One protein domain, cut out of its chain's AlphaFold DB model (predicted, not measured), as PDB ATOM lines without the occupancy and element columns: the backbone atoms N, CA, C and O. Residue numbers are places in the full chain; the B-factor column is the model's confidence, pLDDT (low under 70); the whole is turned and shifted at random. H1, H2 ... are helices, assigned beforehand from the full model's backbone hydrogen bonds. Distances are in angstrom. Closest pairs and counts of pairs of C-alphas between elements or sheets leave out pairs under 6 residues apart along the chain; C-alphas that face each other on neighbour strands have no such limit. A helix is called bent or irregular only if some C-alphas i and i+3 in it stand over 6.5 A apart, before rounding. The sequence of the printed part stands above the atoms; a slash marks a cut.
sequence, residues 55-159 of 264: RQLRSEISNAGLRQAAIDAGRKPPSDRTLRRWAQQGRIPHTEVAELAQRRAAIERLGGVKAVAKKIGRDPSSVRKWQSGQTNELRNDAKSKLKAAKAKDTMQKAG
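What this domain is: This is residues 55 to 159 of the 264 residues of the protein "Putative excisionase Xis" of Rhodococcus hoagii (UniProt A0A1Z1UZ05). Two small groups of helices lie at opposite ends of a bridging helix, H3, with the kinked H1 and the short H2 on one side and H4, H5 and the long H6 on the other. The helices cross rather than lie side by side, and H6 packs on H4 with residues 141 to 149 while its later turns run on past H4. The printed part has 105 residues with six named helices, in the order H1 to H6, and no named strand; the class is all helix. It is compact, with a radius of gyration of the C-alphas of 13.9 A, and spans 39 by 34 by 19 A.

How they stand to each other: H6, residues 140 to 157, touches H4, residues 112 to 120, with residues 141 to 149 alone; the closest C-alphas, those of Ala 142 and Ile 120, are 5.1 A apart. These two run opposite ways at a steep tilt of 62 degrees. H4 touches H5, residues 124 to 131, about perpendicular at 76 degrees, with the closest C-alphas, of Ala 117 and Pro 124, 5.1 A apart. H5 touches H3, residues 95 to 109, at Gln 131 and Arg 103, their closest C-alphas at 5.5 A; the tilt of 37 degrees is only just steep, and they run opposite ways. H3 and H6 are close but not clearly touching, with the C-alphas of Ala 106 and Lys 150 closest at 6.9 A. H3 touches H1, residues 55 to 72, with 23 pairs of C-alphas within 8 A, the closest being Val 97 and Ala 70 at 5.2 A; they run opposite ways at a steep tilt of 55 degrees. H1 touches H2, residues 80 to 89, where the closest C-alphas, of Arg 55 and Ala 87, are 5.6 A apart, at a steep tilt of 56 degrees, opposite ways. H2 is apart from H3, H4, H5 and H6. Every O i to N i+4 pair is within hydrogen-bond range in H2, H3, H4, H5 and H6, and 12 of 14 are in H1.

Where its parts are: H6 is 25.8 A long, from C-alpha 140 at (-49.970, -18.836, 53.709) to C-alpha 157 at (-28.184, -28.016, 43.367). H1 begins with C-alpha 55 at (-21.361, -13.775, 43.360) and is 20.3 A long. It is irregular, with C-alphas 60 and 63 9.5 A apart and a kink of 96 degrees near residue 62. H3 is 20.9 A long, H2 14.2 A, H4 12.4 A and H5 10.4 A.

The domain as a whole: The two C-alphas farthest apart, those of Arg 81 and Asp 141, are 40.4 A from each other. The printed part has no cut and no long link. The mean pLDDT of the printed part is 94.0, and no printed residue is under 70.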
ATOM      1  N   ARG A  55     -21.882 -13.347  44.663       91.12
ATOM      2  CA  ARG A  55     -21.361 -13.775  43.360       91.12
ATOM      3  C   ARG A  55     -22.425 -14.552  42.589       91.12
ATOM      4  O   ARG A  55     -22.644 -14.258  41.421       91.12
ATOM      5  N   GLN A  56     -23.137 -15.444  43.273       90.25
ATOM      6  CA  GLN A  56     -24.246 -16.188  42.692       90.25
ATOM      7  C   GLN A  56     -25.459 -15.297  42.387       90.25
ATOM      8  O   GLN A  56     -26.049 -15.420  41.319       90.25
ATOM      9  N   LEU A  57     -25.788 -14.318  43.239       93.69
ATOM     10  CA  LEU A  57     -26.798 -13.306  42.900       93.69
ATOM     11  C   LEU A  57     -26.442 -12.599  41.586       93.69
ATOM     12  O   LEU A  57     -27.297 -12.408  40.728       93.69
ATOM     13  N   ARG A  58     -25.171 -12.236  41.384       93.25
ATOM     14  CA  ARG A  58     -24.729 -11.578  40.147       93.25
ATOM     15  C   ARG A  58     -24.840 -12.476  38.919       93.25
ATOM     16  O   ARG A  58     -25.143 -11.944  37.860       93.25
ATOM     17  N   SER A  59     -24.611 -13.783  39.035       92.44
ATOM     18  CA  SER A  59     -24.825 -14.699  37.908       92.44
ATOM     19  C   SER A  59     -26.308 -14.917  37.615       92.44
ATOM     20  O   SER A  59     -26.678 -15.021  36.455       92.44
ATOM     21  N   GLU A  60     -27.153 -14.959  38.648       91.69
ATOM     22  CA  GLU A  60     -28.578 -15.274  38.499       91.69
ATOM     23  C   GLU A  60     -29.404 -14.068  38.040       91.69
ATOM     24  O   GLU A  60     -30.238 -14.212  37.159       91.69
ATOM     25  N   ILE A  61     -29.176 -12.869  38.591       94.69
ATOM     26  CA  ILE A  61     -30.002 -11.682  38.288       94.69
ATOM     27  C   ILE A  61     -29.237 -10.536  37.627       94.69
ATOM     28  O   ILE A  61     -29.823  -9.481  37.373       94.69
ATOM     29  N   SER A  62     -27.951 -10.725  37.315       95.50
ATOM     30  CA  SER A  62     -27.044  -9.701  36.770       95.50
ATOM     31  C   SER A  62     -26.871  -8.460  37.666       95.50
ATOM     32  O   SER A  62     -27.506  -8.290  38.712       95.50
ATOM     33  N   ASN A  63     -26.003  -7.531  37.247       96.12
ATOM     34  CA  ASN A  63     -25.889  -6.221  37.898       96.12
ATOM     35  C   ASN A  63     -27.195  -5.409  37.784       96.12
ATOM     36  O   ASN A  63     -27.489  -4.609  38.672       96.12
ATOM     37  N   ALA A  64     -27.987  -5.612  36.723       96.62
ATOM     38  CA  ALA A  64     -29.256  -4.913  36.534       96.62
ATOM     39  C   ALA A  64     -30.291  -5.327  37.590       96.62
ATOM     40  O   ALA A  64     -30.926  -4.463  38.192       96.62
ATOM     41  N   GLY A  65     -30.395  -6.621  37.906       95.94
ATOM     42  CA  GLY A  65     -31.295  -7.105  38.951       95.94
ATOM     43  C   GLY A  65     -30.911  -6.610  40.345       95.94
ATOM     44  O   GLY A  65     -31.790  -6.251  41.124       95.94
ATOM     45  N   LEU A  66     -29.610  -6.511  40.649       96.50
ATOM     46  CA  LEU A  66     -29.136  -5.918  41.909       96.50
ATOM     47  C   LEU A  66     -29.463  -4.425  42.016       96.50
ATOM     48  O   LEU A  66     -29.810  -3.946  43.094       96.50
ATOM     49  N   ARG A  67     -29.378  -3.682  40.907       97.81
ATOM     50  CA  ARG A  67     -29.824  -2.282  40.874       97.81
ATOM     51  C   ARG A  67     -31.323  -2.174  41.084       97.81
ATOM     52  O   ARG A  67     -31.746  -1.338  41.872       97.81
ATOM     53  N   GLN A  68     -32.101  -3.046  40.447       97.44
ATOM     54  CA  GLN A  68     -33.546  -3.056  40.625       97.44
ATOM     55  C   GLN A  68     -33.938  -3.376  42.072       97.44
ATOM     56  O   GLN A  68     -34.797  -2.701  42.618       97.44
ATOM     57  N   ALA A  69     -33.261  -4.323  42.729       97.00
ATOM     58  CA  ALA A  69     -33.474  -4.596  44.152       97.00
ATOM     59  C   ALA A  69     -33.214  -3.362  45.036       97.00
ATOM     60  O   ALA A  69     -33.923  -3.141  46.013       97.00
ATOM     61  N   ALA A  70     -32.215  -2.540  44.693       97.12
ATOM     62  CA  ALA A  70     -31.960  -1.288  45.402       97.12
ATOM     63  C   ALA A  70     -33.061  -0.245  45.154       97.12
ATOM     64  O   ALA A  70     -33.497   0.394  46.104       97.12
ATOM     65  N   ILE A  71     -33.534  -0.111  43.910       97.06
ATOM     66  CA  ILE A  71     -34.642   0.790  43.548       97.06
ATOM     67  C   ILE A  71     -35.912   0.409  44.306       97.06
ATOM     68  O   ILE A  71     -36.550   1.265  44.910       97.06
ATOM     69  N   ASP A  72     -36.247  -0.876  44.306       96.12
ATOM     70  CA  ASP A  72     -37.421  -1.413  44.988       96.12
ATOM     71  C   ASP A  72     -37.364  -1.187  46.508       96.12
ATOM     72  O   ASP A  72     -38.385  -0.932  47.136       96.12
ATOM     73  N   ALA A  73     -36.161  -1.207  47.094       95.75
ATOM     74  CA  ALA A  73     -35.923  -0.843  48.492       95.75
ATOM     75  C   ALA A  73     -35.958   0.682  48.749       95.75
ATOM     76  O   ALA A  73     -35.554   1.135  49.819       95.75
ATOM     77  N   GLY A  74     -36.326   1.501  47.759       95.44
ATOM     78  CA  GLY A  74     -36.322   2.964  47.862       95.44
ATOM     79  C   GLY A  74     -34.920   3.581  47.928       95.44
ATOM     80  O   GLY A  74     -34.748   4.695  48.423       95.44
ATOM     81  N   ARG A  75     -33.884   2.867  47.467       95.25
ATOM     82  CA  ARG A  75     -32.487   3.322  47.501       95.25
ATOM     83  C   ARG A  75     -32.006   3.766  46.126       95.25
ATOM     84  O   ARG A  75     -32.458   3.303  45.081       95.25
ATOM     85  N   LYS A  76     -30.989   4.631  46.133       95.62
ATOM     86  CA  LYS A  76     -30.274   5.009  44.911       95.62
ATOM     87  C   LYS A  76     -29.601   3.771  44.289       95.62
ATOM     88  O   LYS A  76     -28.923   3.038  45.017       95.62
ATOM     89  N   PRO A  77     -29.712   3.559  42.963       96.12
ATOM     90  CA  PRO A  77     -29.042   2.452  42.290       96.12
ATOM     91  C   PRO A  77     -27.521   2.464  42.532       96.12
ATOM     92  O   PRO A  77     -26.874   3.497  42.326       96.12
ATOM     93  N   PRO A  78     -26.914   1.337  42.945       96.00
ATOM     94  CA  PRO A  78     -25.473   1.244  43.139       96.00
ATOM     95  C   PRO A  78     -24.701   1.325  41.810       96.00
ATOM     96  O   PRO A  78     -25.110   0.787  40.776       96.00
ATOM     97  N   SER A  79     -23.524   1.955  41.867       97.12
ATOM     98  CA  SER A  79     -22.550   1.965  40.765       97.12
ATOM     99  C   SER A  79     -21.908   0.585  40.559       97.12
ATOM    100  O   SER A  79     -21.878  -0.235  41.481       97.12
ATOM    101  N   ASP A  80     -21.291   0.333  39.397       96.38
ATOM    102  CA  ASP A  80     -20.546  -0.920  39.167       96.38
ATOM    103  C   ASP A  80     -19.375  -1.110  40.138       96.38
ATOM    104  O   ASP A  80     -19.048  -2.238  40.510       96.38
ATOM    105  N   ARG A  81     -18.745  -0.018  40.595       97.06
ATOM    106  CA  ARG A  81     -17.705  -0.078  41.633       97.06
ATOM    107  C   ARG A  81     -18.285  -0.585  42.952       97.06
ATOM    108  O   ARG A  81     -17.679  -1.437  43.600       97.06
ATOM    109  N   THR A  82     -19.463  -0.095  43.330       96.62
ATOM    110  CA  THR A  82     -20.173  -0.523  44.540       96.62
ATOM    111  C   THR A  82     -20.572  -1.995  44.450       96.62
ATOM    112  O   THR A  82     -20.301  -2.751  45.378       96.62
ATOM    113  N   LEU A  83     -21.130  -2.428  43.314       95.88
ATOM    114  CA  LEU A  83     -21.508  -3.826  43.082       95.88
ATOM    115  C   LEU A  83     -20.300  -4.775  43.138       95.88
ATOM    116  O   LEU A  83     -20.379  -5.849  43.737       95.88
ATOM    117  N   ARG A  84     -19.153  -4.370  42.571       94.88
ATOM    118  CA  ARG A  84     -17.890  -5.114  42.706       94.88
ATOM    119  C   ARG A  84     -17.442  -5.213  44.162       94.88
ATOM    120  O   ARG A  84     -17.100  -6.306  44.606       94.88
ATOM    121  N   ARG A  85     -17.507  -4.112  44.921       96.25
ATOM    122  CA  ARG A  85     -17.164  -4.098  46.351       96.25
ATOM    123  C   ARG A  85     -18.078  -5.021  47.163       96.25
ATOM    124  O   ARG A  85     -17.573  -5.749  48.008       96.25
ATOM    125  N   TRP A  86     -19.384  -5.046  46.891       96.00
ATOM    126  CA  TRP A  86     -20.308  -5.982  47.545       96.00
ATOM    127  C   TRP A  86     -19.904  -7.436  47.296       96.00
ATOM    128  O   TRP A  86     -19.819  -8.221  48.236       96.00
ATOM    129  N   ALA A  87     -19.576  -7.792  46.050       93.56
ATOM    130  CA  ALA A  87     -19.135  -9.145  45.707       93.56
ATOM    131  C   ALA A  87     -17.776  -9.526  46.325       93.56
ATOM    132  O   ALA A  87     -17.568 -10.694  46.656       93.56
ATOM    133  N   GLN A  88     -16.862  -8.563  46.483       93.38
ATOM    134  CA  GLN A  88     -15.573  -8.761  47.158       93.38
ATOM    135  C   GLN A  88     -15.745  -8.966  48.664       93.38
ATOM    136  O   GLN A  88     -15.139  -9.865  49.229       93.38
ATOM    137  N   GLN A  89     -16.595  -8.158  49.300       93.69
ATOM    138  CA  GLN A  89     -16.865  -8.234  50.738       93.69
ATOM    139  C   GLN A  89     -17.835  -9.361  51.112       93.69
ATOM    140  O   GLN A  89     -18.045  -9.611  52.292       93.69
ATOM    141  N   GLY A  90     -18.495  -9.982  50.129       92.94
ATOM    142  CA  GLY A  90     -19.515 -10.999  50.368       92.94
ATOM    143  C   GLY A  90     -20.773 -10.475  51.070       92.94
ATOM    144  O   GLY A  90     -21.602 -11.282  51.480       92.94
ATOM    145  N   ARG A  91     -20.960  -9.149  51.185       93.50
ATOM    146  CA  ARG A  91     -22.128  -8.538  51.844       93.50
ATOM    147  C   ARG A  91     -22.739  -7.372  51.061       93.50
ATOM    148  O   ARG A  91     -22.027  -6.563  50.466       93.50
ATOM    149  N   ILE A  92     -24.067  -7.271  51.121       94.19
ATOM    150  CA  ILE A  92     -24.822  -6.069  50.757       94.19
ATOM    151  C   ILE A  92     -25.099  -5.334  52.076       94.19
ATOM    152  O   ILE A  92     -25.693  -5.935  52.968       94.19
ATOM    153  N   PRO A  93     -24.658  -4.074  52.251       92.69
ATOM    154  CA  PRO A  93     -24.777  -3.370  53.530       92.69
ATOM    155  C   PRO A  93     -26.216  -3.160  54.015       92.69
ATOM    156  O   PRO A  93     -26.441  -3.073  55.215       92.69
ATOM    157  N   HIS A  94     -27.173  -3.061  53.090       94.06
ATOM    158  CA  HIS A  94     -28.583  -2.842  53.394       94.06
ATOM    159  C   HIS A  94     -29.345  -4.166  53.344       94.06
ATOM    160  O   HIS A  94     -29.393  -4.813  52.297       94.06
ATOM    161  N   THR A  95     -29.951  -4.547  54.467       92.94
ATOM    162  CA  THR A  95     -30.675  -5.816  54.633       92.94
ATOM    163  C   THR A  95     -31.865  -5.935  53.687       92.94
ATOM    164  O   THR A  95     -32.008  -6.967  53.045       92.94
ATOM    165  N   GLU A  96     -32.648  -4.869  53.513       94.56
ATOM    166  CA  GLU A  96     -33.788  -4.822  52.581       94.56
ATOM    167  C   GLU A  96     -33.351  -5.084  51.132       94.56
ATOM    168  O   GLU A  96     -33.937  -5.900  50.424       94.56
ATOM    169  N   VAL A  97     -32.253  -4.455  50.696       96.31
ATOM    170  CA  VAL A  97     -31.691  -4.668  49.352       96.31
ATOM    171  C   VAL A  97     -31.202  -6.107  49.199       96.31
ATOM    172  O   VAL A  97     -31.415  -6.729  48.157       96.31
ATOM    173  N   ALA A  98     -30.550  -6.645  50.235       95.25
ATOM    174  CA  ALA A  98     -30.098  -8.028  50.246       95.25
ATOM    175  C   ALA A  98     -31.279  -8.994  50.119       95.25
ATOM    176  O   ALA A  98     -31.241  -9.900  49.292       95.25
ATOM    177  N   GLU A  99     -32.342  -8.771  50.885       94.56
ATOM    178  CA  GLU A  99     -33.547  -9.586  50.850       94.56
ATOM    179  C   GLU A  99     -34.209  -9.556  49.468       94.56
ATOM    180  O   GLU A  99     -34.456 -10.611  48.884       94.56
ATOM    181  N   LEU A 100     -34.443  -8.371  48.900       96.00
ATOM    182  CA  LEU A 100     -35.072  -8.237  47.585       96.00
ATOM    183  C   LEU A 100     -34.218  -8.846  46.468       96.00
ATOM    184  O   LEU A 100     -34.750  -9.481  45.554       96.00
ATOM    185  N   ALA A 101     -32.889  -8.750  46.564       96.12
ATOM    186  CA  ALA A 101     -31.992  -9.449  45.652       96.12
ATOM    187  C   ALA A 101     -32.135 -10.978  45.765       96.12
ATOM    188  O   ALA A 101     -32.237 -11.658  44.743       96.12
ATOM    189  N   GLN A 102     -32.220 -11.520  46.986       94.44
ATOM    190  CA  GLN A 102     -32.452 -12.953  47.221       94.44
ATOM    191  C   GLN A 102     -33.816 -13.407  46.687       94.44
ATOM    192  O   GLN A 102     -33.907 -14.462  46.055       94.44
ATOM    193  N   ARG A 103     -34.880 -12.613  46.886       94.75
ATOM    194  CA  ARG A 103     -36.211 -12.891  46.320       94.75
ATOM    195  C   ARG A 103     -36.139 -12.961  44.798       94.75
ATOM    196  O   ARG A 103     -36.610 -13.930  44.211       94.75
ATOM    197  N   ARG A 104     -35.504 -11.972  44.158       95.56
ATOM    198  CA  ARG A 104     -35.339 -11.918  42.697       95.56
ATOM    199  C   ARG A 104     -34.590 -13.132  42.158       95.56
ATOM    200  O   ARG A 104     -35.073 -13.761  41.223       95.56
ATOM    201  N   ALA A 105     -33.477 -13.488  42.788       94.44
ATOM    202  CA  ALA A 105     -32.672 -14.641  42.405       94.44
ATOM    203  C   ALA A 105     -33.425 -15.967  42.570       94.44
ATOM    204  O   ALA A 105     -33.405 -16.809  41.677       94.44
ATOM    205  N   ALA A 106     -34.178 -16.131  43.662       93.25
ATOM    206  CA  ALA A 106     -35.024 -17.307  43.854       93.25
ATOM    207  C   ALA A 106     -36.096 -17.448  42.760       93.25
ATOM    208  O   ALA A 106     -36.340 -18.556  42.289       93.25
ATOM    209  N   ILE A 107     -36.725 -16.347  42.337       95.06
ATOM    210  CA  ILE A 107     -37.704 -16.380  41.243       95.06
ATOM    211  C   ILE A 107     -37.043 -16.784  39.926       95.06
ATOM    212  O   ILE A 107     -37.593 -17.627  39.219       95.06
ATOM    213  N   GLU A 108     -35.872 -16.231  39.619       94.88
ATOM    214  CA  GLU A 108     -35.157 -16.540  38.378       94.88
ATOM    215  C   GLU A 108     -34.750 -18.016  38.316       94.88
ATOM    216  O   GLU A 108     -35.095 -18.710  37.359       94.88
ATOM    217  N   ARG A 109     -34.156 -18.545  39.397       91.88
ATOM    218  CA  ARG A 109     -33.814 -19.975  39.520       91.88
ATOM    219  C   ARG A 109     -35.000 -20.899  39.269       91.88
ATOM    220  O   ARG A 109     -34.852 -21.955  38.667       91.88
ATOM    221  N   LEU A 110     -36.186 -20.506  39.725       94.25
ATOM    222  CA  LEU A 110     -37.393 -21.321  39.611       94.25
ATOM    223  C   LEU A 110     -38.076 -21.242  38.233       94.25
ATOM    224  O   LEU A 110     -39.136 -21.863  38.070       94.25
ATOM    225  N   GLY A 111     -37.479 -20.534  37.266       94.19
ATOM    226  CA  GLY A 111     -37.975 -20.364  35.895       94.19
ATOM    227  C   GLY A 111     -38.693 -19.033  35.653       94.19
ATOM    228  O   GLY A 111     -39.509 -18.920  34.735       94.19
ATOM    229  N   GLY A 112     -38.457 -18.039  36.509       95.81
ATOM    230  CA  GLY A 112     -39.041 -16.709  36.408       95.81
ATOM    231  C   GLY A 112     -40.472 -16.600  36.948       95.81
ATOM    232  O   GLY A 112     -41.100 -17.552  37.419       95.81
ATOM    233  N   VAL A 113     -41.019 -15.384  36.864       96.62
ATOM    234  CA  VAL A 113     -42.289 -14.996  37.506       96.62
ATOM    235  C   VAL A 113     -43.464 -15.886  37.088       96.62
ATOM    236  O   VAL A 113     -44.230 -16.323  37.944       96.62
ATOM    237  N   LYS A 114     -43.625 -16.165  35.786       96.88
ATOM    238  CA  LYS A 114     -44.760 -16.954  35.274       96.88
ATOM    239  C   LYS A 114     -44.705 -18.409  35.754       96.88
ATOM    240  O   LYS A 114     -45.731 -18.956  36.155       96.88
ATOM    241  N   ALA A 115     -43.518 -19.018  35.753       96.88
ATOM    242  CA  ALA A 115     -43.333 -20.388  36.220       96.88
ATOM    243  C   ALA A 115     -43.612 -20.505  37.723       96.88
ATOM    244  O   ALA A 115     -44.331 -21.408  38.151       96.88
ATOM    245  N   VAL A 116     -43.105 -19.558  38.520       96.62
ATOM    246  CA  VAL A 116     -43.368 -19.521  39.965       96.62
ATOM    247  C   VAL A 116     -44.850 -19.318  40.250       96.62
ATOM    248  O   VAL A 116     -45.409 -20.055  41.055       96.62
ATOM    249  N   ALA A 117     -45.499 -18.378  39.563       96.00
ATOM    250  CA  ALA A 117     -46.928 -18.109  39.697       96.00
ATOM    251  C   ALA A 117     -47.769 -19.380  39.484       96.00
ATOM    252  O   ALA A 117     -48.584 -19.732  40.340       96.00
ATOM    253  N   LYS A 118     -47.478 -20.139  38.416       96.50
ATOM    254  CA  LYS A 118     -48.100 -21.447  38.154       96.50
ATOM    255  C   LYS A 118     -47.821 -22.454  39.276       96.50
ATOM    256  O   LYS A 118     -48.757 -23.077  39.765       96.50
ATOM    257  N   LYS A 119     -46.564 -22.585  39.719       94.81
ATOM    258  CA  LYS A 119     -46.162 -23.516  40.795       94.81
ATOM    259  C   LYS A 119     -46.892 -23.249  42.115       94.81
ATOM    260  O   LYS A 119     -47.245 -24.192  42.816       94.81
ATOM    261  N   ILE A 120     -47.120 -21.983  42.464       94.81
ATOM    262  CA  ILE A 120     -47.732 -21.613  43.749       94.81
ATOM    263  C   ILE A 120     -49.246 -21.365  43.663       94.81
ATOM    264  O   ILE A 120     -49.871 -21.125  44.694       94.81
ATOM    265  N   GLY A 121     -49.845 -21.436  42.468       93.50
ATOM    266  CA  GLY A 121     -51.275 -21.183  42.253       93.50
ATOM    267  C   GLY A 121     -51.667 -19.717  42.468       93.50
ATOM    268  O   GLY A 121     -52.669 -19.423  43.123       93.50
ATOM    269  N   ARG A 122     -50.847 -18.780  41.980       95.06
ATOM    270  CA  ARG A 122     -51.080 -17.330  42.091       95.06
ATOM    271  C   ARG A 122     -50.935 -16.645  40.740       95.06
ATOM    272  O   ARG A 122     -50.382 -17.211  39.805       95.06
ATOM    273  N   ASP A 123     -51.412 -15.408  40.663       95.00
ATOM    274  CA  ASP A 123     -51.228 -14.572  39.481       95.00
ATOM    275  C   ASP A 123     -49.772 -14.058  39.383       95.00
ATOM    276  O   ASP A 123     -49.176 -13.711  40.414       95.00
ATOM    277  N   PRO A 124     -49.183 -13.947  38.174       96.62
ATOM    278  CA  PRO A 124     -47.863 -13.351  37.972       96.62
ATOM    279  C   PRO A 124     -47.683 -11.978  38.630       96.62
ATOM    280  O   PRO A 124     -46.600 -11.681  39.129       96.62
ATOM    281  N   SER A 125     -48.718 -11.136  38.670       95.00
ATOM    282  CA  SER A 125     -48.672  -9.836  39.350       95.00
ATOM    283  C   SER A 125     -48.407  -9.969  40.850       95.00
ATOM    284  O   SER A 125     -47.610  -9.205  41.389       95.00
ATOM    285  N   SER A 126     -48.992 -10.970  41.515       93.88
ATOM    286  CA  SER A 126     -48.773 -11.223  42.945       93.88
ATOM    287  C   SER A 126     -47.318 -11.597  43.217       93.88
ATOM    288  O   SER A 126     -46.711 -11.106  44.164       93.88
ATOM    289  N   VAL A 127     -46.729 -12.414  42.339       95.44
ATOM    290  CA  VAL A 127     -45.313 -12.786  42.428       95.44
ATOM    291  C   VAL A 127     -44.409 -11.574  42.193       95.44
ATOM    292  O   VAL A 127     -43.450 -11.403  42.937       95.44
ATOM    293  N   ARG A 128     -44.727 -10.694  41.228       95.00
ATOM    294  CA  ARG A 128     -43.958  -9.453  41.003       95.00
ATOM    295  C   ARG A 128     -44.002  -8.517  42.208       95.00
ATOM    296  O   ARG A 128     -42.951  -8.041  42.615       95.00
ATOM    297  N   LYS A 129     -45.187  -8.299  42.792       94.56
ATOM    298  CA  LYS A 129     -45.367  -7.462  43.994       94.56
ATOM    299  C   LYS A 129     -44.560  -7.987  45.178       94.56
ATOM    300  O   LYS A 129     -43.921  -7.217  45.888       94.56
ATOM    301  N   TRP A 130     -44.547  -9.304  45.371       94.75
ATOM    302  CA  TRP A 130     -43.722  -9.928  46.402       94.75
ATOM    303  C   TRP A 130     -42.223  -9.818  46.094       94.75
ATOM    304  O   TRP A 130     -41.431  -9.484  46.973       94.75
ATOM    305  N   GLN A 131     -41.826 -10.054  44.843       94.50
ATOM    306  CA  GLN A 131     -40.435  -9.965  44.394       94.50
ATOM    307  C   GLN A 131     -39.856  -8.552  44.569       94.50
ATOM    308  O   GLN A 131     -38.682  -8.433  44.911       94.50
ATOM    309  N   SER A 132     -40.662  -7.508  44.350       92.62
ATOM    310  CA  SER A 132     -40.269  -6.102  44.510       92.62
ATOM    311  C   SER A 132     -40.499  -5.536  45.913       92.62
ATOM    312  O   SER A 132     -40.269  -4.356  46.132       92.62
ATOM    313  N   GLY A 133     -40.993  -6.329  46.867       91.56
ATOM    314  CA  GLY A 133     -41.252  -5.839  48.225       91.56
ATOM    315  C   GLY A 133     -42.485  -4.945  48.374       91.56
ATOM    316  O   GLY A 133     -42.764  -4.501  49.479       91.56
ATOM    317  N   GLN A 134     -43.282  -4.737  47.319       89.94
ATOM    318  CA  GLN A 134     -44.582  -4.052  47.435       89.94
ATOM    319  C   GLN A 134     -45.545  -4.797  48.367       89.94
ATOM    320  O   GLN A 134     -46.434  -4.201  48.968       89.94
ATOM    321  N   THR A 135     -45.373  -6.113  48.483       88.38
ATOM    322  CA  THR A 135     -46.004  -6.923  49.523       88.38
ATOM    323  C   THR A 135     -44.943  -7.729  50.252       88.38
ATOM    324  O   THR A 135     -44.193  -8.489  49.630       88.38
ATOM    325  N   ASN A 136     -44.914  -7.618  51.578       78.81
ATOM    326  CA  ASN A 136     -43.936  -8.337  52.392       78.81
ATOM    327  C   ASN A 136     -44.167  -9.850  52.376       78.81
ATOM    328  O   ASN A 136     -43.195 -10.605  52.387       78.81
ATOM    329  N   GLU A 137     -45.421 -10.296  52.262       80.62
ATOM    330  CA  GLU A 137     -45.777 -11.709  52.356       80.62
ATOM    331  C   GLU A 137     -46.765 -12.159  51.275       80.62
ATOM    332  O   GLU A 137     -47.642 -11.417  50.834       80.62
ATOM    333  N   LEU A 138     -46.618 -13.420  50.867       88.50
ATOM    334  CA  LEU A 138     -47.631 -14.153  50.113       88.50
ATOM    335  C   LEU A 138     -48.624 -14.787  51.095       88.50
ATOM    336  O   LEU A 138     -48.265 -15.089  52.232       88.50
ATOM    337  N   ARG A 139     -49.849 -15.070  50.633       88.88
ATOM    338  CA  ARG A 139     -50.821 -15.872  51.400       88.88
ATOM    339  C   ARG A 139     -50.202 -17.206  51.847       88.88
ATOM    340  O   ARG A 139     -49.391 -17.770  51.113       88.88
ATOM    341  N   ASN A 140     -50.607 -17.705  53.018       87.50
ATOM    342  CA  ASN A 140     -49.970 -18.836  53.709       87.50
ATOM    343  C   ASN A 140     -49.735 -20.071  52.823       87.50
ATOM    344  O   ASN A 140     -48.640 -20.621  52.814       87.50
ATOM    345  N   ASP A 141     -50.723 -20.472  52.026       91.75
ATOM    346  CA  ASP A 141     -50.609 -21.599  51.095       91.75
ATOM    347  C   ASP A 141     -49.523 -21.375  50.023       91.75
ATOM    348  O   ASP A 141     -48.697 -22.250  49.763       91.75
ATOM    349  N   ALA A 142     -49.481 -20.181  49.429       91.75
ATOM    350  CA  ALA A 142     -48.501 -19.805  48.417       91.75
ATOM    351  C   ALA A 142     -47.104 -19.608  49.021       91.75
ATOM    352  O   ALA A 142     -46.111 -19.974  48.394       91.75
ATOM    353  N   LYS A 143     -47.025 -19.087  50.252       91.94
ATOM    354  CA  LYS A 143     -45.786 -18.978  51.033       91.94
ATOM    355  C   LYS A 143     -45.187 -20.363  51.285       91.94
ATOM    356  O   LYS A 143     -44.011 -20.569  50.991       91.94
ATOM    357  N   SER A 144     -45.995 -21.325  51.731       91.44
ATOM    358  CA  SER A 144     -45.563 -22.711  51.949       91.44
ATOM    359  C   SER A 144     -45.133 -23.398  50.650       91.44
ATOM    360  O   SER A 144     -44.059 -23.995  50.604       91.44
ATOM    361  N   LYS A 145     -45.902 -23.249  49.560       94.69
ATOM    362  CA  LYS A 145     -45.534 -23.789  48.236       94.69
ATOM    363  C   LYS A 145     -44.231 -23.191  47.703       94.69
ATOM    364  O   LYS A 145     -43.396 -23.922  47.175       94.69
ATOM    365  N   LEU A 146     -44.025 -21.881  47.862       94.06
ATOM    366  CA  LEU A 146     -42.781 -21.227  47.457       94.06
ATOM    367  C   LEU A 146     -41.596 -21.699  48.306       94.06
ATOM    368  O   LEU A 146     -40.536 -21.979  47.750       94.06
ATOM    369  N   LYS A 147     -41.773 -21.822  49.630       93.50
ATOM    370  CA  LYS A 147     -40.754 -22.365  50.545       93.50
ATOM    371  C   LYS A 147     -40.335 -23.773  50.107       93.50
ATOM    372  O   LYS A 147     -39.149 -24.011  49.904       93.50
ATOM    373  N   ALA A 148     -41.299 -24.659  49.851       93.06
ATOM    374  CA  ALA A 148     -41.036 -26.016  49.369       93.06
ATOM    375  C   ALA A 148     -40.320 -26.035  48.005       93.06
ATOM    376  O   ALA A 148     -39.347 -26.765  47.826       93.06
ATOM    377  N   ALA A 149     -40.745 -25.196  47.055       94.25
ATOM    378  CA  ALA A 149     -40.105 -25.105  45.742       94.25
ATOM    379  C   ALA A 149     -38.647 -24.619  45.832       94.25
ATOM    380  O   ALA A 149     -37.775 -25.173  45.165       94.25
ATOM    381  N   LYS A 150     -38.371 -23.613  46.676       94.62
ATOM    382  CA  LYS A 150     -37.009 -23.122  46.934       94.62
ATOM    383  C   LYS A 150     -36.133 -24.183  47.599       94.62
ATOM    384  O   LYS A 150     -34.976 -24.331  47.209       94.62
ATOM    385  N   ALA A 151     -36.672 -24.899  48.585       93.88
ATOM    386  CA  ALA A 151     -35.957 -25.975  49.261       93.88
ATOM    387  C   ALA A 151     -35.581 -27.078  48.267       93.88
ATOM    388  O   ALA A 151     -34.415 -27.443  48.187       93.88
ATOM    389  N   LYS A 152     -36.526 -27.512  47.422       93.69
ATOM    390  CA  LYS A 152     -36.278 -28.529  46.394       93.69
ATOM    391  C   LYS A 152     -35.198 -28.113  45.389       93.69
ATOM    392  O   LYS A 152     -34.320 -28.917  45.097       93.69
ATOM    393  N   ASP A 153     -35.225 -26.873  44.892       92.81
ATOM    394  CA  ASP A 153     -34.167 -26.352  44.002       92.81
ATOM    395  C   ASP A 153     -32.795 -26.343  44.694       92.81
ATOM    396  O   ASP A 153     -31.795 -26.767  44.120       92.81
ATOM    397  N   THR A 154     -32.755 -25.916  45.956       93.81
ATOM    398  CA  THR A 154     -31.524 -25.880  46.761       93.81
ATOM    399  C   THR A 154     -30.973 -27.289  46.991       93.81
ATOM    400  O   THR A 154     -29.795 -27.533  46.754       93.81
ATOM    401  N   MET A 155     -31.836 -28.237  47.360       94.25
ATOM    402  CA  MET A 155     -31.490 -29.649  47.526       94.25
ATOM    403  C   MET A 155     -30.967 -30.264  46.218       94.25
ATOM    404  O   MET A 155     -29.961 -30.971  46.214       94.25
ATOM    405  N   GLN A 156     -31.606 -29.961  45.085       92.69
ATOM    406  CA  GLN A 156     -31.156 -30.443  43.781       92.69
ATOM    407  C   GLN A 156     -29.752 -29.929  43.443       92.69
ATOM    408  O   GLN A 156     -28.889 -30.713  43.055       92.69
ATOM    409  N   LYS A 157     -29.498 -28.627  43.628       90.50
ATOM    410  CA  LYS A 157     -28.184 -28.016  43.367       90.50
ATOM    411  C   LYS A 157     -27.095 -28.503  44.320       90.50
ATOM    412  O   LYS A 157     -25.948 -28.612  43.904       90.50
ATOM    413  N   ALA A 158     -27.454 -28.807  45.564       91.38
ATOM    414  CA  ALA A 158     -26.551 -29.395  46.549       91.38
ATOM    415  C   ALA A 158     -26.277 -30.893  46.303       91.38
ATOM    416  O   ALA A 158     -25.500 -31.502  47.029       91.38
ATOM    417  N   GLY A 159     -26.907 -31.509  45.294       92.88
ATOM    418  CA  GLY A 159     -26.672 -32.911  44.944       92.88
ATOM    419  C   GLY A 159     -27.246 -33.915  45.945       92.88
ATOM    420  O   GLY A 159     -26.840 -35.079  45.928       92.88
TER     421      GLY A 159